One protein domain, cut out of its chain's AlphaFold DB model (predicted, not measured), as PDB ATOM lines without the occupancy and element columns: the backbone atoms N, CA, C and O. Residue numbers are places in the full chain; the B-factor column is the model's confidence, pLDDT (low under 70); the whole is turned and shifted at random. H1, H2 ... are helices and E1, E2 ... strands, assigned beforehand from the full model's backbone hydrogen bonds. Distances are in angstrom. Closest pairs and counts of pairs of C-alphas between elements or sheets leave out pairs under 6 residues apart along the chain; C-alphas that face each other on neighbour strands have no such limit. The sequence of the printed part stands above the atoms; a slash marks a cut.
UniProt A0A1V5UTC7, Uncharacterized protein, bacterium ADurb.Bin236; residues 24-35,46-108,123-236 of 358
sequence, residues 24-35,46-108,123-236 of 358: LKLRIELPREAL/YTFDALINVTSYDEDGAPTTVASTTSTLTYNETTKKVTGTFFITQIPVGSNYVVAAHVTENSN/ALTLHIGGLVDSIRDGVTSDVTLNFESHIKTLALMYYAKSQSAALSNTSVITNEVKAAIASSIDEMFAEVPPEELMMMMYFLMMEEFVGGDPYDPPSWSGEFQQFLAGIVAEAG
ATOM      1  N   LEU A  24     114.485 101.891 135.207       82.88
ATOM      2  CA  LEU A  24     114.400 103.322 135.446       82.88
ATOM      3  C   LEU A  24     113.015 103.800 135.039       82.88
ATOM      4  O   LEU A  24     112.576 103.586 133.907       82.88
ATOM      5  N   LYS A  25     112.339 104.454 135.975       86.50
ATOM      6  CA  LYS A  25     111.115 105.193 135.722       86.50
ATOM      7  C   LYS A  25     111.460 106.672 135.617       86.50
ATOM      8  O   LYS A  25     111.937 107.287 136.565       86.50
ATOM      9  N   LEU A  26     111.210 107.224 134.443       87.50
ATOM     10  CA  LEU A  26     111.521 108.594 134.079       87.50
ATOM     11  C   LEU A  26     110.235 109.406 134.005       87.50
ATOM     12  O   LEU A  26     109.268 108.966 133.384       87.50
ATOM     13  N   ARG A  27     110.232 110.608 134.569       87.94
ATOM     14  CA  ARG A  27     109.181 111.603 134.355       87.94
ATOM     15  C   ARG A  27     109.793 112.854 133.752       87.94
ATOM     16  O   ARG A  27     110.787 113.322 134.274       87.94
ATOM     17  N   ILE A  28     109.209 113.405 132.695       85.44
ATOM     18  CA  ILE A  28     109.623 114.700 132.135       85.44
ATOM     19  C   ILE A  28     108.543 115.724 132.461       85.44
ATOM     20  O   ILE A  28     107.358 115.431 132.290       85.44
ATOM     21  N   GLU A  29     108.948 116.894 132.949       85.75
ATOM     22  CA  GLU A  29     108.079 118.028 133.252       85.75
ATOM     23  C   GLU A  29     108.701 119.336 132.739       85.75
ATOM     24  O   GLU A  29     109.627 119.876 133.343       85.75
ATOM     25  N   LEU A  30     108.148 119.869 131.650       79.31
ATOM     26  CA  LEU A  30     108.537 121.150 131.052       79.31
ATOM     27  C   LEU A  30     107.397 122.174 131.202       79.31
ATOM     28  O   LEU A  30     106.235 121.803 131.006       79.31
ATOM     29  N   PRO A  31     107.659 123.445 131.555       69.06
ATOM     30  CA  PRO A  31     106.618 124.474 131.566       69.06
ATOM     31  C   PRO A  31     106.164 124.846 130.143       69.06
ATOM     32  O   PRO A  31     106.955 124.797 129.211       69.06
ATOM     33  N   ARG A  32     104.884 125.213 129.960       60.16
ATOM     34  CA  ARG A  32     104.316 125.594 128.643       60.16
ATOM     35  C   ARG A  32     104.891 126.897 128.103       60.16
ATOM     36  O   ARG A  32     105.160 127.004 126.914       60.16
ATOM     37  N   GLU A  33     105.063 127.880 128.980       53.56
ATOM     38  CA  GLU A  33     105.582 129.203 128.625       53.56
ATOM     39  C   GLU A  33     107.038 129.135 128.160       53.56
ATOM     40  O   GLU A  33     107.522 130.147 127.678       53.56
ATOM     41  N   ALA A  34     107.675 127.947 128.250       43.38
ATOM     42  CA  ALA A  34     108.942 127.568 127.629       43.38
ATOM     43  C   ALA A  34     108.873 127.341 126.095       43.38
ATOM     44  O   ALA A  34     109.877 126.996 125.482       43.38
ATOM     45  N   LEU A  35     107.695 127.448 125.471       49.66
ATOM     46  CA  LEU A  35     107.495 127.008 124.085       49.66
ATOM     47  C   LEU A  35     106.511 127.874 123.270       49.66
ATOM     48  O   LEU A  35     106.101 127.455 122.193       49.66
ATOM     49  N   TYR A  46      99.822 120.504 120.717       58.47
ATOM     50  CA  TYR A  46     101.249 120.366 120.439       58.47
ATOM     51  C   TYR A  46     101.768 119.044 121.010       58.47
ATOM     52  O   TYR A  46     101.648 118.759 122.209       58.47
ATOM     53  N   THR A  47     102.370 118.239 120.140       66.69
ATOM     54  CA  THR A  47     103.123 117.040 120.507       66.69
ATOM     55  C   THR A  47     104.606 117.321 120.345       66.69
ATOM     56  O   THR A  47     105.022 117.848 119.318       66.69
ATOM     57  N   PHE A  48     105.404 116.938 121.335       75.81
ATOM     58  CA  PHE A  48     106.859 117.069 121.275       75.81
ATOM     59  C   PHE A  48     107.479 115.685 121.260       75.81
ATOM     60  O   PHE A  48     107.066 114.831 122.043       75.81
ATOM     61  N   ASP A  49     108.469 115.459 120.410       81.88
ATOM     62  CA  ASP A  49     109.231 114.219 120.422       81.88
ATOM     63  C   ASP A  49     110.467 114.396 121.300       81.88
ATOM     64  O   ASP A  49     111.241 115.332 121.140       81.88
ATOM     65  N   ALA A  50     110.641 113.491 122.254       84.69
ATOM     66  CA  ALA A  50     111.767 113.449 123.166       84.69
ATOM     67  C   ALA A  50     112.660 112.255 122.822       84.69
ATOM     68  O   ALA A  50     112.241 111.102 122.965       84.69
ATOM     69  N   LEU A  51     113.898 112.524 122.411       88.12
ATOM     70  CA  LEU A  51     114.973 111.537 122.382       88.12
ATOM     71  C   LEU A  51     115.634 111.502 123.761       88.12
ATOM     72  O   LEU A  51     116.288 112.455 124.172       88.12
ATOM     73  N   ILE A  52     115.451 110.399 124.475       88.94
ATOM     74  CA  ILE A  52     115.946 110.192 125.831       88.94
ATOM     75  C   ILE A  52     117.174 109.291 125.775       88.94
ATOM     76  O   ILE A  52     117.086 108.149 125.324       88.94
ATOM     77  N   ASN A  53     118.289 109.777 126.305       89.94
ATOM     78  CA  ASN A  53     119.546 109.056 126.434       89.94
ATOM     79  C   ASN A  53     119.892 108.867 127.913       89.94
ATOM     80  O   ASN A  53     119.785 109.790 128.718       89.94
ATOM     81  N   VAL A  54     120.315 107.655 128.269       90.25
ATOM     82  CA  VAL A  54     120.898 107.341 129.576       90.25
ATOM     83  C   VAL A  54     122.387 107.118 129.374       90.25
ATOM     84  O   VAL A  54     122.787 106.174 128.688       90.25
ATOM     85  N   THR A  55     123.192 107.966 129.995       90.56
ATOM     86  CA  THR A  55     124.642 108.025 129.823       90.56
ATOM     87  C   THR A  55     125.333 107.675 131.133       90.56
ATOM     88  O   THR A  55     125.025 108.232 132.187       90.56
ATOM     89  N   SER A  56     126.268 106.731 131.079       89.56
ATOM     90  CA  SER A  56     127.241 106.482 132.146       89.56
ATOM     91  C   SER A  56     128.572 107.139 131.815       89.56
ATOM     92  O   SER A  56     128.882 107.329 130.642       89.56
ATOM     93  N   TYR A  57     129.388 107.381 132.833       86.06
ATOM     94  CA  TYR A  57     130.759 107.862 132.680       86.06
ATOM     95  C   TYR A  57     131.710 106.797 133.219       86.06
ATOM     96  O   TYR A  57     131.472 106.261 134.305       86.06
ATOM     97  N   ASP A  58     132.749 106.453 132.465       82.38
ATOM     98  CA  ASP A  58     133.800 105.555 132.954       82.38
ATOM     99  C   ASP A  58     134.765 106.276 133.916       82.38
ATOM    100  O   ASP A  58     134.513 107.413 134.314       82.38
ATOM    101  N   GLU A  59     135.830 105.601 134.360       74.56
ATOM    102  CA  GLU A  59     136.821 106.174 135.290       74.56
ATOM    103  C   GLU A  59     137.614 107.338 134.673       74.56
ATOM    104  O   GLU A  59     138.038 108.237 135.400       74.56
ATOM    105  N   ASP A  60     137.755 107.352 133.344       72.31
ATOM    106  CA  ASP A  60     138.446 108.396 132.578       72.31
ATOM    107  C   ASP A  60     137.513 109.577 132.237       72.31
ATOM    108  O   ASP A  60     137.939 110.581 131.663       72.31
ATOM    109  N   GLY A  61     136.230 109.483 132.608       73.56
ATOM    110  CA  GLY A  61     135.214 110.503 132.360       73.56
ATOM    111  C   GLY A  61     134.615 110.453 130.956       73.56
ATOM    112  O   GLY A  61     133.869 111.363 130.593       73.56
ATOM    113  N   ALA A  62     134.892 109.408 130.173       82.19
ATOM    114  CA  ALA A  62     134.320 109.259 128.845       82.19
ATOM    115  C   ALA A  62     132.838 108.834 128.940       82.19
ATOM    116  O   ALA A  62     132.502 107.865 129.635       82.19
ATOM    117  N   PRO A  63     131.924 109.540 128.250       88.62
ATOM    118  CA  PRO A  63     130.507 109.205 128.262       88.62
ATOM    119  C   PRO A  63     130.223 107.960 127.408       88.62
ATOM    120  O   PRO A  63     130.737 107.801 126.303       88.62
ATOM    121  N   THR A  64     129.345 107.083 127.897       89.50
ATOM    122  CA  THR A  64     128.806 105.932 127.158       89.50
ATOM    123  C   THR A  64     127.289 105.888 127.305       89.50
ATOM    124  O   THR A  64     126.769 105.748 128.413       89.50
ATOM    125  N   THR A  65     126.563 105.953 126.189       90.94
ATOM    126  CA  THR A  65     125.105 105.769 126.175       90.94
ATOM    127  C   THR A  65     124.764 104.299 126.411       90.94
ATOM    128  O   THR A  65     125.028 103.445 125.566       90.94
ATOM    129  N   VAL A  66     124.164 103.994 127.561       88.69
ATOM    130  CA  VAL A  66     123.788 102.625 127.962       88.69
ATOM    131  C   VAL A  66     122.353 102.265 127.583       88.69
ATOM    132  O   VAL A  66     122.021 101.085 127.485       88.69
ATOM    133  N   ALA A  67     121.503 103.266 127.359       87.50
ATOM    134  CA  ALA A  67     120.152 103.093 126.846       87.50
ATOM    135  C   ALA A  67     119.704 104.353 126.098       87.50
ATOM    136  O   ALA A  67     120.083 105.464 126.464       87.50
ATOM    137  N   SER A  68     118.876 104.176 125.071       87.06
ATOM    138  CA  SER A  68     118.253 105.276 124.335       87.06
ATOM    139  C   SER A  68     116.828 104.895 123.941       87.06
ATOM    140  O   SER A  68     116.556 103.736 123.609       87.06
ATOM    141  N   THR A  69     115.900 105.844 124.020       85.50
ATOM    142  CA  THR A  69     114.504 105.656 123.622       85.50
ATOM    143  C   THR A  69     113.913 106.960 123.107       85.50
ATOM    144  O   THR A  69     114.354 108.041 123.478       85.50
ATOM    145  N   THR A  70     112.903 106.869 122.251       84.69
ATOM    146  CA  THR A  70     112.155 108.023 121.746       84.69
ATOM    147  C   THR A  70     110.735 107.964 122.270       84.69
ATOM    148  O   THR A  70     110.127 106.888 122.257       84.69
ATOM    149  N   SER A  71     110.173 109.097 122.674       79.12
ATOM    150  CA  SER A  71     108.768 109.151 123.060       79.12
ATOM    151  C   SER A  71     108.133 110.501 122.792       79.12
ATOM    152  O   SER A  71     108.801 111.522 122.811       79.12
ATOM    153  N   THR A  72     106.817 110.507 122.631       81.88
ATOM    154  CA  THR A  72     106.039 111.735 122.499       81.88
ATOM    155  C   THR A  72     105.609 112.248 123.874       81.88
ATOM    156  O   THR A  72     105.124 111.485 124.715       81.88
ATOM    157  N   LEU A  73     105.800 113.542 124.108       81.75
ATOM    158  CA  LEU A  73     105.304 114.287 125.255       81.75
ATOM    159  C   LEU A  73     103.981 114.957 124.900       81.75
ATOM    160  O   LEU A  73     103.777 115.421 123.775       81.75
ATOM    161  N   THR A  74     103.092 115.038 125.885       79.06
ATOM    162  CA  THR A  74     101.777 115.655 125.714       79.06
ATOM    163  C   THR A  74     101.626 116.821 126.670       79.06
ATOM    164  O   THR A  74     102.013 116.762 127.844       79.06
ATOM    165  N   TYR A  75     101.042 117.895 126.158       76.19
ATOM    166  CA  TYR A  75     100.706 119.054 126.952       76.19
ATOM    167  C   TYR A  75      99.499 118.778 127.864       76.19
ATOM    168  O   TYR A  75      98.466 118.258 127.447       76.19
ATOM    169  N   ASN A  76      99.644 119.106 129.146       73.44
ATOM    170  CA  ASN A  76      98.611 118.955 130.158       73.44
ATOM    171  C   ASN A  76      98.022 120.326 130.511       73.44
ATOM    172  O   ASN A  76      98.649 121.129 131.206       73.44
ATOM    173  N   GLU A  77      96.781 120.559 130.082       69.75
ATOM    174  CA  GLU A  77      96.059 121.820 130.294       69.75
ATOM    175  C   GLU A  77      95.800 122.171 131.762       69.75
ATOM    176  O   GLU A  77      95.665 123.346 132.100       69.75
ATOM    177  N   THR A  78      95.731 121.170 132.642       71.56
ATOM    178  CA  THR A  78      95.470 121.391 134.072       71.56
ATOM    179  C   THR A  78      96.720 121.890 134.781       71.56
ATOM    180  O   THR A  78      96.643 122.794 135.607       71.56
ATOM    181  N   THR A  79      97.876 121.309 134.463       68.94
ATOM    182  CA  THR A  79      99.152 121.680 135.090       68.94
ATOM    183  C   THR A  79      99.914 122.744 134.313       68.94
ATOM    184  O   THR A  79     100.951 123.182 134.796       68.94
ATOM    185  N   LYS A  80      99.444 123.121 133.114       74.12
ATOM    186  CA  LYS A  80     100.138 124.024 132.180       74.12
ATOM    187  C   LYS A  80     101.588 123.582 131.913       74.12
ATOM    188  O   LYS A  80     102.499 124.397 131.805       74.12
ATOM    189  N   LYS A  81     101.793 122.264 131.803       76.00
ATOM    190  CA  LYS A  81     103.105 121.623 131.609       76.00
ATOM    191  C   LYS A  81     103.054 120.599 130.485       76.00
ATOM    192  O   LYS A  81     102.058 119.891 130.348       76.00
ATOM    193  N   VAL A  82     104.140 120.470 129.737       80.19
ATOM    194  CA  VAL A  82     104.395 119.335 128.847       80.19
ATOM    195  C   VAL A  82     104.966 118.204 129.698       80.19
ATOM    196  O   VAL A  82     105.961 118.387 130.400       80.19
ATOM    197  N   THR A  83     104.294 117.051 129.701       83.62
ATOM    198  CA  THR A  83     104.654 115.940 130.590       83.62
ATOM    199  C   THR A  83     104.692 114.596 129.878       83.62
ATOM    200  O   THR A  83     103.963 114.361 128.914       83.62
ATOM    201  N   GLY A  84     105.521 113.692 130.394       83.69
ATOM    202  CA  GLY A  84     105.576 112.296 129.970       83.69
ATOM    203  C   GLY A  84     106.130 111.398 131.068       83.69
ATOM    204  O   GLY A  84     106.816 111.862 131.980       83.69
ATOM    205  N   THR A  85     105.789 110.111 131.037       85.25
ATOM    206  CA  THR A  85     106.336 109.107 131.961       85.25
ATOM    207  C   THR A  85     106.752 107.874 131.184       85.25
ATOM    208  O   THR A  85     105.967 107.340 130.403       85.25
ATOM    209  N   PHE A  86     107.978 107.421 131.421       83.12
ATOM    210  CA  PHE A  86     108.648 106.411 130.613       83.12
ATOM    211  C   PHE A  86     109.307 105.362 131.497       83.12
ATOM    212  O   PHE A  86     109.682 105.632 132.639       83.12
ATOM    213  N   PHE A  87     109.455 104.161 130.949       84.31
ATOM    214  CA  PHE A  87     110.107 103.045 131.615       84.31
ATOM    215  C   PHE A  87     111.210 102.510 130.715       84.31
ATOM    216  O   PHE A  87     110.941 102.059 129.604       84.31
ATOM    217  N   ILE A  88     112.442 102.555 131.211       85.06
ATOM    218  CA  ILE A  88     113.620 102.017 130.536       85.06
ATOM    219  C   ILE A  88     114.093 100.812 131.346       85.06
ATOM    220  O   ILE A  88     114.278 100.895 132.559       85.06
ATOM    221  N   THR A  89     114.249  99.673 130.682       84.31
ATOM    222  CA  THR A  89     114.623  98.401 131.313       84.31
ATOM    223  C   THR A  89     116.038  97.995 130.924       84.31
ATOM    224  O   THR A  89     116.525  98.419 129.880       84.31
ATOM    225  N   GLN A  90     116.642  97.088 131.698       82.75
ATOM    226  CA  GLN A  90     117.957  96.494 131.407       82.75
ATOM    227  C   GLN A  90     119.118  97.499 131.462       82.75
ATOM    228  O   GLN A  90     120.115  97.341 130.759       82.75
ATOM    229  N   ILE A  91     119.010  98.516 132.319       84.94
ATOM    230  CA  ILE A  91     120.119  99.446 132.537       84.94
ATOM    231  C   ILE A  91     121.171  98.758 133.421       84.94
ATOM    232  O   ILE A  91     120.803  98.115 134.411       84.94
ATOM    233  N   PRO A  92     122.474  98.854 133.094       85.75
ATOM    234  CA  PRO A  92     123.523  98.333 133.959       85.75
ATOM    235  C   PRO A  92     123.424  98.889 135.387       85.75
ATOM    236  O   PRO A  92     122.974 100.011 135.611       85.75
ATOM    237  N   VAL A  93     123.826  98.079 136.364       84.81
ATOM    238  CA  VAL A  93     123.919  98.501 137.768       84.81
ATOM    239  C   VAL A  93     125.109  99.448 137.908       84.81
ATOM    240  O   VAL A  93     126.200  99.130 137.437       84.81
ATOM    241  N   GLY A  94     124.916 100.577 138.582       82.75
ATOM    242  CA  GLY A  94     125.953 101.594 138.739       82.75
ATOM    243  C   GLY A  94     125.451 102.836 139.467       82.75
ATOM    244  O   GLY A  94     124.360 102.834 140.044       82.75
ATOM    245  N   SER A  95     126.238 103.905 139.421       84.50
ATOM    246  CA  SER A  95     125.936 105.186 140.060       84.50
ATOM    247  C   SER A  95     126.188 106.366 139.131       84.50
ATOM    248  O   SER A  95     126.983 106.258 138.201       84.50
ATOM    249  N   ASN A  96     125.543 107.494 139.431       84.25
ATOM    250  CA  ASN A  96     125.721 108.776 138.745       84.25
ATOM    251  C   ASN A  96     125.482 108.708 137.225       84.25
ATOM    252  O   ASN A  96     126.264 109.240 136.438       84.25
ATOM    253  N   TYR A  97     124.395 108.056 136.805       89.44
ATOM    254  CA  TYR A  97     123.968 108.124 135.406       89.44
ATOM    255  C   TYR A  97     123.374 109.500 135.118       89.44
ATOM    256  O   TYR A  97     122.606 110.023 135.926       89.44
ATOM    257  N   VAL A  98     123.668 110.053 133.949       92.19
ATOM    258  CA  VAL A  98     122.979 111.235 133.426       92.19
ATOM    259  C   VAL A  98     121.873 110.763 132.504       92.19
ATOM    260  O   VAL A  98     122.108 109.993 131.576       92.19
ATOM    261  N   VAL A  99     120.653 111.210 132.769       92.62
ATOM    262  CA  VAL A  99     119.514 110.999 131.881       92.62
ATOM    263  C   VAL A  99     119.216 112.330 131.221       92.62
ATOM    264  O   VAL A  99     118.819 113.270 131.906       92.62
ATOM    265  N   ALA A 100     119.418 112.406 129.911       91.25
ATOM    266  CA  ALA A 100     119.185 113.594 129.103       91.25
ATOM    267  C   ALA A 100     118.048 113.332 128.114       91.25
ATOM    268  O   ALA A 100     117.936 112.243 127.555       91.25
ATOM    269  N   ALA A 101     117.198 114.324 127.901       89.62
ATOM    270  CA  ALA A 101     116.127 114.320 126.927       89.62
ATOM    271  C   ALA A 101     116.291 115.527 126.001       89.62
ATOM    272  O   ALA A 101     116.315 116.667 126.462       89.62
ATOM    273  N   HIS A 102     116.380 115.242 124.707       88.88
ATOM    274  CA  HIS A 102     116.396 116.218 123.628       88.88
ATOM    275  C   HIS A 102     114.975 116.284 123.094       88.88
ATOM    276  O   HIS A 102     114.474 115.307 122.532       88.88
ATOM    277  N   VAL A 103     114.300 117.390 123.366       84.88
ATOM    278  CA  VAL A 103     112.887 117.583 123.071       84.88
ATOM    279  C   VAL A 103     112.773 118.491 121.863       84.88
ATOM    280  O   VAL A 103     113.122 119.664 121.936       84.88
ATOM    281  N   THR A 104     112.268 117.941 120.768       80.56
ATOM    282  CA  THR A 104     112.034 118.660 119.519       80.56
ATOM    283  C   THR A 104     110.535 118.792 119.294       80.56
ATOM    284  O   THR A 104     109.760 117.857 119.525       80.56
ATOM    285  N   GLU A 105     110.102 119.962 118.842       71.50
ATOM    286  CA  GLU A 105     108.718 120.163 118.426       71.50
ATOM    287  C   GLU A 105     108.377 119.272 117.222       71.50
ATOM    288  O   GLU A 105     109.054 119.304 116.193       71.50
ATOM    289  N   ASN A 106     107.319 118.462 117.344       64.38
ATOM    290  CA  ASN A 106     106.814 117.671 116.229       64.38
ATOM    291  C   ASN A 106     105.698 118.456 115.534       64.38
ATOM    292  O   ASN A 106     104.534 118.416 115.941       64.38
ATOM    293  N   SER A 107     106.046 119.151 114.452       50.62
ATOM    294  CA  SER A 107     105.099 119.825 113.563       50.62
ATOM    295  C   SER A 107     104.357 118.827 112.660       50.62
ATOM    296  O   SER A 107     104.287 118.965 111.443       50.62
ATOM    297  N   ASN A 108     103.678 117.838 113.246       43.06
ATOM    298  CA  ASN A 108     102.711 117.004 112.521       43.06
ATOM    299  C   ASN A 108     101.405 117.755 112.172       43.06
ATOM    300  O   ASN A 108     100.403 117.140 111.801       43.06
ATOM    301  N   ALA A 123     113.439 124.155 114.012       56.69
ATOM    302  CA  ALA A 123     112.651 123.526 115.065       56.69
ATOM    303  C   ALA A 123     113.327 123.739 116.428       56.69
ATOM    304  O   ALA A 123     114.504 123.405 116.600       56.69
ATOM    305  N   LEU A 124     112.582 124.288 117.391       64.50
ATOM    306  CA  LEU A 124     113.063 124.488 118.754       64.50
ATOM    307  C   LEU A 124     113.457 123.128 119.347       64.50
ATOM    308  O   LEU A 124     112.641 122.203 119.407       64.50
ATOM    309  N   THR A 125     114.719 123.014 119.765       74.19
ATOM    310  CA  THR A 125     115.248 121.838 120.466       74.19
ATOM    311  C   THR A 125     115.640 122.250 121.876       74.19
ATOM    312  O   THR A 125     116.487 123.121 122.065       74.19
ATOM    313  N   LEU A 126     114.987 121.643 122.864       82.94
ATOM    314  CA  LEU A 126     115.241 121.871 124.281       82.94
ATOM    315  C   LEU A 126     115.941 120.664 124.893       82.94
ATOM    316  O   LEU A 126     115.549 119.520 124.664       82.94
ATOM    317  N   HIS A 127     116.930 120.924 125.737       89.00
ATOM    318  CA  HIS A 127     117.691 119.902 126.439       89.00
ATOM    319  C   HIS A 127     117.331 119.928 127.918       89.00
ATOM    320  O   HIS A 127     117.467 120.946 128.585       89.00
ATOM    321  N   ILE A 128     116.896 118.792 128.459       91.06
ATOM    322  CA  ILE A 128     116.568 118.662 129.882       91.06
ATOM    323  C   ILE A 128     117.055 117.335 130.425       91.06
ATOM    324  O   ILE A 128     117.200 116.369 129.688       91.06
ATOM    325  N   GLY A 129     117.343 117.258 131.716       92.38
ATOM    326  CA  GLY A 129     117.971 116.062 132.253       92.38
ATOM    327  C   GLY A 129     118.153 116.088 133.747       92.38
ATOM    328  O   GLY A 129     117.658 116.972 134.444       92.38
ATOM    329  N   GLY A 130     118.758 115.022 134.241       93.06
ATOM    330  CA  GLY A 130     118.763 114.697 135.653       93.06
ATOM    331  C   GLY A 130     119.774 113.608 135.967       93.06
ATOM    332  O   GLY A 130     120.015 112.706 135.161       93.06
ATOM    333  N   LEU A 131     120.336 113.680 137.169       93.00
ATOM    334  CA  LEU A 131     121.231 112.668 137.700       93.00
ATOM    335  C   LEU A 131     120.438 111.535 138.358       93.00
ATOM    336  O   LEU A 131     119.584 111.765 139.214       93.00
ATOM    337  N   VAL A 132     120.789 110.299 138.025       91.00
ATOM    338  CA  VAL A 132     120.349 109.098 138.735       91.00
ATOM    339  C   VAL A 132     121.493 108.615 139.614       91.00
ATOM    340  O   VAL A 132     122.484 108.064 139.134       91.00
ATOM    341  N   ASP A 133     121.334 108.821 140.921       85.06
ATOM    342  CA  ASP A 133     122.364 108.565 141.930       85.06
ATOM    343  C   ASP A 133     122.825 107.100 141.955       85.06
ATOM    344  O   ASP A 133     124.018 106.815 141.884       85.06
ATOM    345  N   SER A 134     121.885 106.148 141.979       84.88
ATOM    346  CA  SER A 134     122.212 104.731 141.797       84.88
ATOM    347  C   SER A 134     121.103 103.946 141.101       84.88
ATOM    348  O   SER A 134     119.910 104.178 141.314       84.88
ATOM    349  N   ILE A 135     121.520 102.984 140.279       83.69
ATOM    350  CA  ILE A 135     120.677 101.959 139.665       83.69
ATOM    351  C   ILE A 135     121.094 100.631 140.280       83.69
ATOM    352  O   ILE A 135     122.266 100.262 140.225       83.69
ATOM    353  N   ARG A 136     120.141  99.933 140.907       84.88
ATOM    354  CA  ARG A 136     120.381  98.688 141.648       84.88
ATOM    355  C   ARG A 136     119.552  97.551 141.074       84.88
ATOM    356  O   ARG A 136     118.440  97.764 140.598       84.88
ATOM    357  N   ASP A 137     120.088  96.342 141.184       82.06
ATOM    358  CA  ASP A 137     119.374  95.135 140.783       82.06
ATOM    359  C   ASP A 137     118.035  95.008 141.528       82.06
ATOM    360  O   ASP A 137     117.968  95.158 142.751       82.06
ATOM    361  N   GLY A 138     116.965  94.740 140.778       75.31
ATOM    362  CA  GLY A 138     115.626  94.498 141.308       75.31
ATOM    363  C   GLY A 138     114.932  95.738 141.871       75.31
ATOM    364  O   GLY A 138     113.846  95.611 142.437       75.31
ATOM    365  N   VAL A 139     115.527  96.926 141.720       82.12
ATOM    366  CA  VAL A 139     114.966  98.202 142.172       82.12
ATOM    367  C   VAL A 139     114.629  99.062 140.959       82.12
ATOM    368  O   VAL A 139     115.428  99.194 140.033       82.12
ATOM    369  N   THR A 140     113.439  99.660 140.972       83.25
ATOM    370  CA  THR A 140     113.092 100.725 140.029       83.25
ATOM    371  C   THR A 140     113.591 102.046 140.595       83.25
ATOM    372  O   THR A 140     113.094 102.482 141.633       83.25
ATOM    373  N   SER A 141     114.558 102.672 139.931       86.00
ATOM    374  CA  SER A 141     114.965 104.041 140.257       86.00
ATOM    375  C   SER A 141     113.973 105.017 139.620       86.00
ATOM    376  O   SER A 141     113.614 104.853 138.455       86.00
ATOM    377  N   ASP A 142     113.506 106.011 140.373       87.88
ATOM    378  CA  ASP A 142     112.651 107.087 139.865       87.88
ATOM    379  C   ASP A 142     113.502 108.342 139.634       87.88
ATOM    380  O   ASP A 142     114.307 108.713 140.489       87.88
ATOM    381  N   VAL A 143     113.305 109.015 138.502       90.12
ATOM    382  CA  VAL A 143     113.923 110.316 138.224       90.12
ATOM    383  C   VAL A 143     112.931 111.237 137.523       90.12
ATOM    384  O   VAL A 143     112.188 110.817 136.632       90.12
ATOM    385  N   THR A 144     112.917 112.500 137.937       91.62
ATOM    386  CA  THR A 144     112.124 113.559 137.311       91.62
ATOM    387  C   THR A 144     113.074 114.514 136.607       91.62
ATOM    388  O   THR A 144     113.981 115.031 137.248       91.62
ATOM    389  N   LEU A 145     112.861 114.734 135.311       91.69
ATOM    390  CA  LEU A 145     113.531 115.751 134.515       91.69
ATOM    391  C   LEU A 145     112.673 117.008 134.549       91.69
ATOM    392  O   LEU A 145     111.593 117.055 133.959       91.69
ATOM    393  N   ASN A 146     113.151 118.000 135.275       89.69
ATOM    394  CA  ASN A 146     112.617 119.346 135.315       89.69
ATOM    395  C   ASN A 146     113.806 120.323 135.315       89.69
ATOM    396  O   ASN A 146     114.965 119.923 135.190       89.69
ATOM    397  N   PHE A 147     113.529 121.614 135.416       86.50
ATOM    398  CA  PHE A 147     114.601 122.602 135.408       86.50
ATOM    399  C   PHE A 147     115.588 122.449 136.561       86.50
ATOM    400  O   PHE A 147     116.795 122.561 136.385       86.50
ATOM    401  N   GLU A 148     115.056 122.157 137.741       89.56
ATOM    402  CA  GLU A 148     115.837 121.974 138.952       89.56
ATOM    403  C   GLU A 148     116.809 120.796 138.803       89.56
ATOM    404  O   GLU A 148     118.000 120.930 139.074       89.56
ATOM    405  N   SER A 149     116.337 119.651 138.298       93.56
ATOM    406  CA  SER A 149     117.194 118.491 138.045       93.56
ATOM    407  C   SER A 149     118.230 118.776 136.961       93.56
ATOM    408  O   SER A 149     119.358 118.288 137.062       93.56
ATOM    409  N   HIS A 150     117.864 119.566 135.948       92.69
ATOM    410  CA  HIS A 150     118.740 119.928 134.841       92.69
ATOM    411  C   HIS A 150     119.941 120.716 135.348       92.69
ATOM    412  O   HIS A 150     121.072 120.246 135.238       92.69
ATOM    413  N   ILE A 151     119.700 121.846 136.010       91.50
ATOM    414  CA  ILE A 151     120.780 122.709 136.486       91.50
ATOM    415  C   ILE A 151     121.621 122.051 137.591       91.50
ATOM    416  O   ILE A 151     122.846 122.170 137.571       91.50
ATOM    417  N   LYS A 152     121.006 121.251 138.481       94.19
ATOM    418  CA  LYS A 152     121.735 120.438 139.478       94.19
ATOM    419  C   LYS A 152     122.702 119.465 138.806       94.19
ATOM    420  O   LYS A 152     123.832 119.298 139.262       94.19
ATOM    421  N   THR A 153     122.279 118.840 137.709       95.00
ATOM    422  CA  THR A 153     123.116 117.892 136.958       95.00
ATOM    423  C   THR A 153     124.273 118.600 136.263       95.00
ATOM    424  O   THR A 153     125.407 118.143 136.372       95.00
ATOM    425  N   LEU A 154     124.019 119.741 135.616       94.00
ATOM    426  CA  LEU A 154     125.057 120.517 134.932       94.00
ATOM    427  C   LEU A 154     126.114 121.057 135.902       94.00
ATOM    428  O   LEU A 154     127.307 120.920 135.642       94.00
ATOM    429  N   ALA A 155     125.698 121.584 137.058       92.44
ATOM    430  CA  ALA A 155     126.620 122.049 138.095       92.44
ATOM    431  C   ALA A 155     127.498 120.908 138.643       92.44
ATOM    432  O   ALA A 155     128.700 121.087 138.841       92.44
ATOM    433  N   LEU A 156     126.937 119.706 138.821       93.81
ATOM    434  CA  LEU A 156     127.708 118.520 139.213       93.81
ATOM    435  C   LEU A 156     128.700 118.079 138.131       93.81
ATOM    436  O   LEU A 156     129.826 117.706 138.457       93.81
ATOM    437  N   MET A 157     128.305 118.133 136.857       92.38
ATOM    438  CA  MET A 157     129.205 117.846 135.736       92.38
ATOM    439  C   MET A 157     130.348 118.862 135.666       92.38
ATOM    440  O   MET A 157     131.497 118.470 135.467       92.38
ATOM    441  N   TYR A 158     130.057 120.147 135.894       90.94
ATOM    442  CA  TYR A 158     131.078 121.188 135.977       90.94
ATOM    443  C   TYR A 158     132.028 120.954 137.154       90.94
ATOM    444  O   TYR A 158     133.241 120.994 136.967       90.94
ATOM    445  N   TYR A 159     131.508 120.625 138.340       89.38
ATOM    446  CA  TYR A 159     132.344 120.310 139.501       89.38
ATOM    447  C   TYR A 159     133.237 119.080 139.268       89.38
ATOM    448  O   TYR A 159     134.420 119.097 139.594       89.38
ATOM    449  N   ALA A 160     132.708 118.020 138.651       88.12
ATOM    450  CA  ALA A 160     133.508 116.851 138.281       88.12
ATOM    451  C   ALA A 160     134.654 117.245 137.326       88.12
ATOM    452  O   ALA A 160     135.818 116.923 137.573       88.12
ATOM    453  N   LYS A 161     134.328 118.021 136.280       85.88
ATOM    454  CA  LYS A 161     135.291 118.546 135.303       85.88
ATOM    455  C   LYS A 161     136.373 119.400 135.966       85.88
ATOM    456  O   LYS A 161     137.550 119.203 135.672       85.88
ATOM    457  N   SER A 162     136.006 120.307 136.871       80.94
ATOM    458  CA  SER A 162     136.953 121.211 137.538       80.94
ATOM    459  C   SER A 162     137.911 120.472 138.485       80.94
ATOM    460  O   SER A 162     139.081 120.835 138.598       80.94
ATOM    461  N   GLN A 163     137.469 119.347 139.053       80.38
ATOM    462  CA  GLN A 163     138.304 118.432 139.840       80.38
ATOM    463  C   GLN A 163     139.093 117.418 138.994       80.38
ATOM    464  O   GLN A 163     139.768 116.556 139.557       80.38
ATOM    465  N   SER A 164     139.024 117.487 137.656       81.88
ATOM    466  CA  SER A 164     139.603 116.477 136.749       81.88
ATOM    467  C   SER A 164     139.166 115.047 137.103       81.88
ATOM    468  O   SER A 164     139.954 114.102 137.044       81.88
ATOM    469  N   ALA A 165     137.906 114.896 137.510       81.88
ATOM    470  CA  ALA A 165     137.318 113.640 137.940       81.88
ATOM    471  C   ALA A 165     136.118 113.276 137.064       81.88
ATOM    472  O   ALA A 165     135.342 114.131 136.639       81.88
ATOM    473  N   ALA A 166     135.927 111.981 136.830       84.69
ATOM    474  CA  ALA A 166     134.713 111.491 136.204       84.69
ATOM    475  C   ALA A 166     133.495 111.694 137.116       84.69
ATOM    476  O   ALA A 166     133.594 111.588 138.341       84.69
ATOM    477  N   LEU A 167     132.313 111.874 136.524       87.00
ATOM    478  CA  LEU A 167     131.059 111.953 137.282       87.00
ATOM    479  C   LEU A 167     130.771 110.658 138.071       87.00
ATOM    480  O   LEU A 167     130.107 110.677 139.107       87.00
ATOM    481  N   SER A 168     131.301 109.524 137.612       83.19
ATOM    482  CA  SER A 168     131.239 108.227 138.292       83.19
ATOM    483  C   SER A 168     132.125 108.145 139.542       83.19
ATOM    484  O   SER A 168     131.923 107.253 140.367       83.19
ATOM    485  N   ASN A 169     133.069 109.075 139.729       80.50
ATOM    486  CA  ASN A 169     134.000 109.042 140.845       80.50
ATOM    487  C   ASN A 169     133.326 109.476 142.157       80.50
ATOM    488  O   ASN A 169     133.221 110.660 142.483       80.50
ATOM    489  N   THR A 170     132.929 108.493 142.963       81.19
ATOM    490  CA  THR A 170     132.242 108.715 144.242       81.19
ATOM    491  C   THR A 170     133.108 109.362 145.322       81.19
ATOM    492  O   THR A 170     132.558 109.788 146.332       81.19
ATOM    493  N   SER A 171     134.440 109.419 145.169       75.94
ATOM    494  CA  SER A 171     135.289 110.136 146.134       75.94
ATOM    495  C   SER A 171     135.202 111.652 145.974       75.94
ATOM    496  O   SER A 171     135.501 112.373 146.918       75.94
ATOM    497  N   VAL A 172     134.819 112.120 144.782       82.81
ATOM    498  CA  VAL A 172     134.631 113.540 144.459       82.81
ATOM    499  C   VAL A 172     133.142 113.877 144.451       82.81
ATOM    500  O   VAL A 172     132.715 114.836 145.079       82.81
ATOM    501  N   ILE A 173     132.320 113.044 143.814       89.00
ATOM    502  CA  ILE A 173     130.872 113.239 143.694       89.00
ATOM    503  C   ILE A 173     130.152 112.578 144.878       89.00
ATOM    504  O   ILE A 173     129.442 111.575 144.739       89.00
ATOM    505  N   THR A 174     130.384 113.131 146.071       89.06
ATOM    506  CA  THR A 174     129.803 112.641 147.329       89.06
ATOM    507  C   THR A 174     128.368 113.139 147.540       89.06
ATOM    508  O   THR A 174     127.864 114.002 146.818       89.06
ATOM    509  N   ASN A 175     127.688 112.605 148.557       88.62
ATOM    510  CA  ASN A 175     126.354 113.079 148.934       88.62
ATOM    511  C   ASN A 175     126.386 114.512 149.473       88.62
ATOM    512  O   ASN A 175     125.444 115.265 149.256       88.62
ATOM    513  N   GLU A 176     127.470 114.893 150.146       87.75
ATOM    514  CA  GLU A 176     127.684 116.243 150.662       87.75
ATOM    515  C   GLU A 176     127.820 117.247 149.515       87.75
ATOM    516  O   GLU A 176     127.169 118.287 149.544       87.75
ATOM    517  N   VAL A 177     128.579 116.902 148.470       90.56
ATOM    518  CA  VAL A 177     128.713 117.717 147.251       90.56
ATOM    519  C   VAL A 177     127.364 117.889 146.550       90.56
ATOM    520  O   VAL A 177     126.964 119.009 146.235       90.56
ATOM    521  N   LYS A 178     126.621 116.790 146.362       92.31
ATOM    522  CA  LYS A 178     125.268 116.824 145.779       92.31
ATOM    523  C   LYS A 178     124.322 117.704 146.592       92.31
ATOM    524  O   LYS A 178     123.565 118.478 146.011       92.31
ATOM    525  N   ALA A 179     124.363 117.593 147.919       92.00
ATOM    526  CA  ALA A 179     123.520 118.375 148.815       92.00
ATOM    527  C   ALA A 179     123.887 119.866 148.811       92.00
ATOM    528  O   ALA A 179     122.986 120.700 148.811       92.00
ATOM    529  N   ALA A 180     125.178 120.203 148.766       86.00
ATOM    530  CA  ALA A 180     125.647 121.587 148.719       86.00
ATOM    531  C   ALA A 180     125.193 122.296 147.435       86.00
ATOM    532  O   ALA A 180     124.580 123.361 147.505       86.00
ATOM    533  N   ILE A 181     125.399 121.663 146.272       92.44
ATOM    534  CA  ILE A 181     124.923 122.184 144.979       92.44
ATOM    535  C   ILE A 181     123.399 122.305 144.972       92.44
ATOM    536  O   ILE A 181     122.862 123.317 144.529       92.44
ATOM    537  N   ALA A 182     122.691 121.296 145.492       92.62
ATOM    538  CA  ALA A 182     121.238 121.349 145.569       92.62
ATOM    539  C   ALA A 182     120.748 122.531 146.419       92.62
ATOM    540  O   ALA A 182     119.862 123.246 145.969       92.62
ATOM    541  N   SER A 183     121.357 122.763 147.587       88.75
ATOM    542  CA  SER A 183     121.012 123.879 148.477       88.75
ATOM    543  C   SER A 183     121.249 125.234 147.815       88.75
ATOM    544  O   SER A 183     120.368 126.084 147.858       88.75
ATOM    545  N   SER A 184     122.399 125.419 147.160       84.75
ATOM    546  CA  SER A 184     122.726 126.670 146.461       84.75
ATOM    547  C   SER A 184     121.717 126.988 145.349       84.75
ATOM    548  O   SER A 184     121.253 128.120 145.222       84.75
ATOM    549  N   ILE A 185     121.310 125.979 144.575       89.12
ATOM    550  CA  ILE A 185     120.304 126.146 143.517       89.12
ATOM    551  C   ILE A 185     118.919 126.435 144.103       89.12
ATOM    552  O   ILE A 185     118.200 127.281 143.572       89.12
ATOM    553  N   ASP A 186     118.542 125.758 145.189       88.31
ATOM    554  CA  ASP A 186     117.252 125.978 145.850       88.31
ATOM    555  C   ASP A 186     117.159 127.407 146.424       88.31
ATOM    556  O   ASP A 186     116.109 128.044 146.329       88.31
ATOM    557  N   GLU A 187     118.262 127.936 146.964       84.00
ATOM    558  CA  GLU A 187     118.378 129.329 147.413       84.00
ATOM    559  C   GLU A 187     118.275 130.311 146.239       84.00
ATOM    560  O   GLU A 187     117.450 131.224 146.279       84.00
ATOM    561  N   MET A 188     119.007 130.068 145.145       80.62
ATOM    562  CA  MET A 188     118.903 130.873 143.922       80.62
ATOM    563  C   MET A 188     117.459 130.922 143.399       80.62
ATOM    564  O   MET A 188     116.956 131.986 143.045       80.62
ATOM    565  N   PHE A 189     116.749 129.792 143.384       82.62
ATOM    566  CA  PHE A 189     115.358 129.739 142.925       82.62
ATOM    567  C   PHE A 189     114.387 130.459 143.867       82.62
ATOM    568  O   PHE A 189     113.333 130.913 143.423       82.62
ATOM    569  N   ALA A 190     114.712 130.550 145.158       82.44
ATOM    570  CA  ALA A 190     113.904 131.283 146.125       82.44
ATOM    571  C   ALA A 190     114.070 132.807 145.996       82.44
ATOM    572  O   ALA A 190     113.147 133.549 146.340       82.44
ATOM    573  N   GLU A 191     115.227 133.269 145.517       78.81
ATOM    574  CA  GLU A 191     115.538 134.693 145.354       78.81
ATOM    575  C   GLU A 191     115.128 135.253 143.987       78.81
ATOM    576  O   GLU A 191     114.726 136.418 143.897       78.81
ATOM    577  N   VAL A 192     115.202 134.440 142.932       74.12
ATOM    578  CA  VAL A 192     114.914 134.874 141.560       74.12
ATOM    579  C   VAL A 192     113.395 134.959 141.319       74.12
ATOM    580  O   VAL A 192     112.671 133.985 141.550       74.12
ATOM    581  N   PRO A 193     112.873 136.096 140.815       77.62
ATOM    582  CA  PRO A 193     111.470 136.221 140.431       77.62
ATOM    583  C   PRO A 193     111.053 135.161 139.394       77.62
ATOM    584  O   PRO A 193     111.837 134.848 138.499       77.62
ATOM    585  N   PRO A 194     109.807 134.649 139.419       76.69
ATOM    586  CA  PRO A 194     109.373 133.580 138.511       76.69
ATOM    587  C   PRO A 194     109.561 133.876 137.012       76.69
ATOM    588  O   PRO A 194     109.836 132.966 136.236       76.69
ATOM    589  N   GLU A 195     109.423 135.139 136.606       72.88
ATOM    590  CA  GLU A 195     109.605 135.588 135.219       72.88
ATOM    591  C   GLU A 195     111.071 135.530 134.762       72.88
ATOM    592  O   GLU A 195     111.369 135.045 133.671       72.88
ATOM    593  N   GLU A 196     111.999 135.947 135.626       71.25
ATOM    594  CA  GLU A 196     113.440 135.859 135.374       71.25
ATOM    595  C   GLU A 196     113.918 134.408 135.422       71.25
ATOM    596  O   GLU A 196     114.709 133.988 134.576       71.25
ATOM    597  N   LEU A 197     113.375 133.623 136.361       71.56
ATOM    598  CA  LEU A 197     113.642 132.194 136.466       71.56
ATOM    599  C   LEU A 197     113.286 131.516 135.147       71.56
ATOM    600  O   LEU A 197     114.115 130.813 134.588       71.56
ATOM    601  N   MET A 198     112.096 131.784 134.609       72.19
ATOM    602  CA  MET A 198     111.649 131.225 133.338       72.19
ATOM    603  C   MET A 198     112.582 131.589 132.178       72.19
ATOM    604  O   MET A 198     112.944 130.716 131.396       72.19
ATOM    605  N   MET A 199     113.016 132.843 132.074       72.94
ATOM    606  CA  MET A 199     113.952 133.246 131.022       72.94
ATOM    607  C   MET A 199     115.316 132.550 131.169       72.94
ATOM    608  O   MET A 199     115.882 132.068 130.189       72.94
ATOM    609  N   MET A 200     115.812 132.406 132.399       75.50
ATOM    610  CA  MET A 200     117.015 131.622 132.685       75.50
ATOM    611  C   MET A 200     116.832 130.144 132.311       75.50
ATOM    612  O   MET A 200     117.737 129.546 131.733       75.50
ATOM    613  N   MET A 201     115.655 129.561 132.577       76.50
ATOM    614  CA  MET A 201     115.335 128.187 132.177       76.50
ATOM    615  C   MET A 201     115.543 127.966 130.692       76.50
ATOM    616  O   MET A 201     116.183 127.000 130.286       76.50
ATOM    617  N   TYR A 202     114.998 128.872 129.896       75.25
ATOM    618  CA  TYR A 202     115.103 128.833 128.452       75.25
ATOM    619  C   TYR A 202     116.540 128.855 127.964       75.25
ATOM    620  O   TYR A 202     116.928 127.997 127.175       75.25
ATOM    621  N   PHE A 203     117.327 129.816 128.446       76.75
ATOM    622  CA  PHE A 203     118.706 129.962 128.003       76.75
ATOM    623  C   PHE A 203     119.532 128.714 128.305       76.75
ATOM    624  O   PHE A 203     120.279 128.256 127.453       76.75
ATOM    625  N   LEU A 204     119.350 128.097 129.471       81.94
ATOM    626  CA  LEU A 204     120.155 126.934 129.855       81.94
ATOM    627  C   LEU A 204     119.763 125.642 129.120       81.94
ATOM    628  O   LEU A 204     120.581 124.732 129.022       81.94
ATOM    629  N   MET A 205     118.544 125.562 128.578       82.31
ATOM    630  CA  MET A 205     118.077 124.399 127.813       82.31
ATOM    631  C   MET A 205     118.386 124.487 126.310       82.31
ATOM    632  O   MET A 205     118.178 123.500 125.605       82.31
ATOM    633  N   MET A 206     118.835 125.639 125.804       79.62
ATOM    634  CA  MET A 206     119.045 125.880 124.373       79.62
ATOM    635  C   MET A 206     120.526 125.845 123.993       79.62
ATOM    636  O   MET A 206     121.352 126.540 124.587       79.62
ATOM    637  N   GLU A 207     120.849 125.099 122.932       80.75
ATOM    638  CA  GLU A 207     122.232 124.916 122.470       80.75
ATOM    639  C   GLU A 207     122.933 126.240 122.131       80.75
ATOM    640  O   GLU A 207     124.126 126.381 122.383       80.75
ATOM    641  N   GLU A 208     122.206 127.232 121.603       74.75
ATOM    642  CA  GLU A 208     122.764 128.532 121.193       74.75
ATOM    643  C   GLU A 208     123.424 129.292 122.352       74.75
ATOM    644  O   GLU A 208     124.470 129.914 122.176       74.75
ATOM    645  N   PHE A 209     122.844 129.214 123.548       69.75
ATOM    646  CA  PHE A 209     123.340 129.924 124.728       69.75
ATOM    647  C   PHE A 209     124.405 129.119 125.472       69.75
ATOM    648  O   PHE A 209     125.308 129.683 126.094       69.75
ATOM    649  N   VAL A 210     124.316 127.793 125.378       76.75
ATOM    650  CA  VAL A 210     125.236 126.867 126.039       76.75
ATOM    651  C   VAL A 210     126.488 126.589 125.197       76.75
ATOM    652  O   VAL A 210     127.517 126.217 125.752       76.75
ATOM    653  N   GLY A 211     126.448 126.807 123.879       75.38
ATOM    654  CA  GLY A 211     127.538 126.494 122.943       75.38
ATOM    655  C   GLY A 211     127.456 125.095 122.310       75.38
ATOM    656  O   GLY A 211     128.383 124.681 121.615       75.38
ATOM    657  N   GLY A 212     126.358 124.366 122.525       84.31
ATOM    658  CA  GLY A 212     126.121 123.009 122.025       84.31
ATOM    659  C   GLY A 212     125.244 122.199 122.978       84.31
ATOM    660  O   GLY A 212     124.475 122.772 123.748       84.31
ATOM    661  N   ASP A 213     125.386 120.873 122.961       86.38
ATOM    662  CA  ASP A 213     124.671 119.999 123.895       86.38
ATOM    663  C   ASP A 213     125.132 120.278 125.344       86.38
ATOM    664  O   ASP A 213     126.308 120.079 125.662       86.38
ATOM    665  N   PRO A 214     124.247 120.699 126.267       88.94
ATOM    666  CA  PRO A 214     124.620 120.940 127.660       88.94
ATOM    667  C   PRO A 214     125.195 119.704 128.363       88.94
ATOM    668  O   PRO A 214     125.892 119.856 129.366       88.94
ATOM    669  N   TYR A 215     124.970 118.491 127.854       90.12
ATOM    670  CA  TYR A 215     125.557 117.264 128.406       90.12
ATOM    671  C   TYR A 215     126.889 116.856 127.767       90.12
ATOM    672  O   TYR A 215     127.422 115.797 128.117       90.12
ATOM    673  N   ASP A 216     127.453 117.700 126.900       87.94
ATOM    674  CA  ASP A 216     128.786 117.559 126.313       87.94
ATOM    675  C   ASP A 216     129.717 118.679 126.832       87.94
ATOM    676  O   ASP A 216     129.837 119.739 126.223       87.94
ATOM    677  N   PRO A 217     130.414 118.497 127.974       84.88
ATOM    678  CA  PRO A 217     131.235 119.554 128.574       84.88
ATOM    679  C   PRO A 217     132.306 120.213 127.685       84.88
ATOM    680  O   PRO A 217     132.705 121.343 127.987       84.88
ATOM    681  N   PRO A 218     132.858 119.545 126.657       84.19
ATOM    682  CA  PRO A 218     133.677 120.179 125.628       84.19
ATOM    683  C   PRO A 218     132.982 121.267 124.796       84.19
ATOM    684  O   PRO A 218     133.687 122.140 124.293       84.19
ATOM    685  N   SER A 219     131.652 121.247 124.644       83.25
ATOM    686  CA  SER A 219     130.914 122.235 123.839       83.25
ATOM    687  C   SER A 219     130.525 123.497 124.614       83.25
ATOM    688  O   SER A 219     130.010 124.444 124.030       83.25
ATOM    689  N   TRP A 220     130.751 123.537 125.926       85.62
ATOM    690  CA  TRP A 220     130.292 124.634 126.777       85.62
ATOM    691  C   TRP A 220     130.969 125.974 126.462       85.62
ATOM    692  O   TRP A 220     132.199 126.085 126.516       85.62
ATOM    693  N   SER A 221     130.159 127.008 126.229       79.62
ATOM    694  CA  SER A 221     130.591 128.401 126.104       79.62
ATOM    695  C   SER A 221     131.256 128.899 127.393       79.62
ATOM    696  O   SER A 221     131.018 128.371 128.484       79.62
ATOM    697  N   GLY A 222     132.113 129.918 127.279       72.94
ATOM    698  CA  GLY A 222     132.806 130.485 128.440       72.94
ATOM    699  C   GLY A 222     131.830 131.120 129.433       72.94
ATOM    700  O   GLY A 222     131.976 130.952 130.642       72.94
ATOM    701  N   GLU A 223     130.789 131.780 128.928       73.69
ATOM    702  CA  GLU A 223     129.718 132.376 129.726       73.69
ATOM    703  C   GLU A 223     128.936 131.310 130.504       73.69
ATOM    704  O   GLU A 223     128.678 131.473 131.698       73.69
ATOM    705  N   PHE A 224     128.606 130.189 129.856       79.81
ATOM    706  CA  PHE A 224     127.921 129.080 130.516       79.81
ATOM    707  C   PHE A 224     128.798 128.428 131.592       79.81
ATOM    708  O   PHE A 224     128.319 128.129 132.687       79.81
ATOM    709  N   GLN A 225     130.099 128.274 131.333       80.81
ATOM    710  CA  GLN A 225     131.044 127.779 132.337       80.81
ATOM    711  C   GLN A 225     131.130 128.711 133.552       80.81
ATOM    712  O   GLN A 225     131.057 128.227 134.678       80.81
ATOM    713  N   GLN A 226     131.204 130.029 133.342       73.12
ATOM    714  CA  GLN A 226     131.214 131.014 134.432       73.12
ATOM    715  C   GLN A 226     129.931 130.974 135.268       73.12
ATOM    716  O   GLN A 226     129.983 131.096 136.493       73.12
ATOM    717  N   PHE A 227     128.781 130.776 134.623       78.94
ATOM    718  CA  PHE A 227     127.512 130.606 135.323       78.94
ATOM    719  C   PHE A 227     127.530 129.376 136.245       78.94
ATOM    720  O   PHE A 227     127.220 129.487 137.433       78.94
ATOM    721  N   LEU A 228     127.955 128.214 135.732       85.69
ATOM    722  CA  LEU A 228     128.062 126.989 136.534       85.69
ATOM    723  C   LEU A 228     129.102 127.119 137.655       85.69
ATOM    724  O   LEU A 228     128.873 126.640 138.765       85.69
ATOM    725  N   ALA A 229     130.210 127.810 137.394       79.31
ATOM    726  CA  ALA A 229     131.227 128.102 138.394       79.31
ATOM    727  C   ALA A 229     130.682 128.928 139.559       79.31
ATOM    728  O   ALA A 229     130.977 128.621 140.711       79.31
ATOM    729  N   GLY A 230     129.845 129.930 139.268       71.00
ATOM    730  CA  GLY A 230     129.167 130.732 140.284       71.00
ATOM    731  C   GLY A 230     128.317 129.877 141.223       71.00
ATOM    732  O   GLY A 230     128.428 130.016 142.439       71.00
ATOM    733  N   ILE A 231     127.548 128.929 140.674       83.19
ATOM    734  CA  ILE A 231     126.735 127.991 141.467       83.19
ATOM    735  C   ILE A 231     127.618 127.132 142.376       83.19
ATOM    736  O   ILE A 231     127.332 126.960 143.559       83.19
ATOM    737  N   VAL A 232     128.705 126.577 141.839       83.62
ATOM    738  CA  VAL A 232     129.586 125.696 142.617       83.62
ATOM    739  C   VAL A 232     130.363 126.475 143.687       83.62
ATOM    740  O   VAL A 232     130.533 125.980 144.803       83.62
ATOM    741  N   ALA A 233     130.765 127.713 143.389       76.69
ATOM    742  CA  ALA A 233     131.397 128.608 144.350       76.69
ATOM    743  C   ALA A 233     130.445 128.993 145.495       76.69
ATOM    744  O   ALA A 233     130.849 128.945 146.656       76.69
ATOM    745  N   GLU A 234     129.183 129.313 145.191       74.94
ATOM    746  CA  GLU A 234     128.162 129.621 146.202       74.94
ATOM    747  C   GLU A 234     127.809 128.386 147.045       74.94
ATOM    748  O   GLU A 234     127.612 128.482 148.254       74.94
ATOM    749  N   ALA A 235     127.862 127.189 146.452       78.50
ATOM    750  CA  ALA A 235     127.783 125.928 147.190       78.50
ATOM    751  C   ALA A 235     128.972 125.699 148.153       78.50
ATOM    752  O   ALA A 235     129.004 124.694 148.867       78.50
ATOM    753  N   GLY A 236     129.964 126.599 148.185       74.38
ATOM    754  CA  GLY A 236     131.148 126.502 149.038       74.38
ATOM    755  C   GLY A 236     132.076 125.354 148.644       74.38
ATOM    756  O   GLY A 236     132.894 124.908 149.452       74.38
TER     757      GLY A 236
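What this domain is: This is residues 24 to 35, 46 to 108 and 123 to 236 of the 358 residues of an uncharacterized protein of bacterium ADurb.Bin236 (UniProt A0A1V5UTC7). One seven-stranded sheet, twisted and curled like part of a barrel, folds back on itself into two leaves, E6 E5 E2 facing E4 E1 E7 with E3 as the hinge. The helices gather at one side of it: H1 and H3 pack on the same face, while H2 and H5 pack on H1, away from the strands. The printed part has 189 residues with seven named strands followed by five named helices, class mixed; the sheet, order E6 E5 E2 E3 E4 E1 E7, is also mixed. The whole is compact, with a radius of gyration of the C-alphas of 15.9 A and spans of 46 by 40 by 27 A.

Where its parts are: E1 is residues 24 to 31, starting with C-alpha 24 at (114.400, 103.322, 135.446). E2 is residues 47 to 57, 31.6 A long; E3, 63 to 76, 33.4 A, bends by 76 degrees at residue 66. E4 is 81 to 89, E5 94 to 106 with 33.6 A, and E6 125 to 135, which bends by 58 degrees at residue 132. E7 is 140 to 145. H1 is 147 to 162, 22.5 A, and H2 175 to 191, 24.4 A. H3 is 194 to 205, H4 207 to 210 and H5 222 to 234, ending with C-alpha 234 at (128.162, 129.621, 146.202).

How they stand to each other: E2 E3 E4 form a meander, each strand the antiparallel neighbour of the one before; with E5, antiparallel to E2, they make a Greek key. Within hydrogen-bond range are N 50 and O 71 of E2 and E3, at 2.8 A, and N 51 and O 102 of E2 and E5, at 2.8 A. E1 and E7 are parallel, with N 27 and O 143 at 2.9 A. The closest C-alphas of edge strands E6 and E7, Gly 129 and Leu 145, are 5.0 A apart. H1 is on the sheet, over E6 and E5, at a height of 9.3 A; H3 is on the same face at 10.4 A. With residues 178 to 185 alone, H2 touches H1 at a steep tilt of 50 degrees, opposite ways, closest C-alphas Lys 152 and Ala 182, 6.2 A. H5 is about perpendicular to H1, 86 degrees; H1 touches it with residues 154 to 159 alone, closest C-alphas Ala 155 and Leu 228, 5.4 A. H4 and H3 only just touch, with 3 pairs of C-alphas within 8 A, and only at the corner; the closest C-alphas, Phe 203 and Phe 209, are 5.7 A apart. In H1, H2, H3 and H5 every O i to N i+4 pair is within hydrogen-bond range; H4 is too short for one.

The domain as a whole: The two C-alphas farthest apart, Asn 108 and Ser 171, are 47.3 A apart. Residues 36 to 45 and 109 to 122 are not printed, with C-alpha gaps of 9.8 A from 35 to 46 and 12.2 A from 108 to 123. The links H1 to H2 and H4 to H5 are long. Mean pLDDT of the printed part is 81.9; 15 residues are under 70, among them 31 to 35 and 106 to 108.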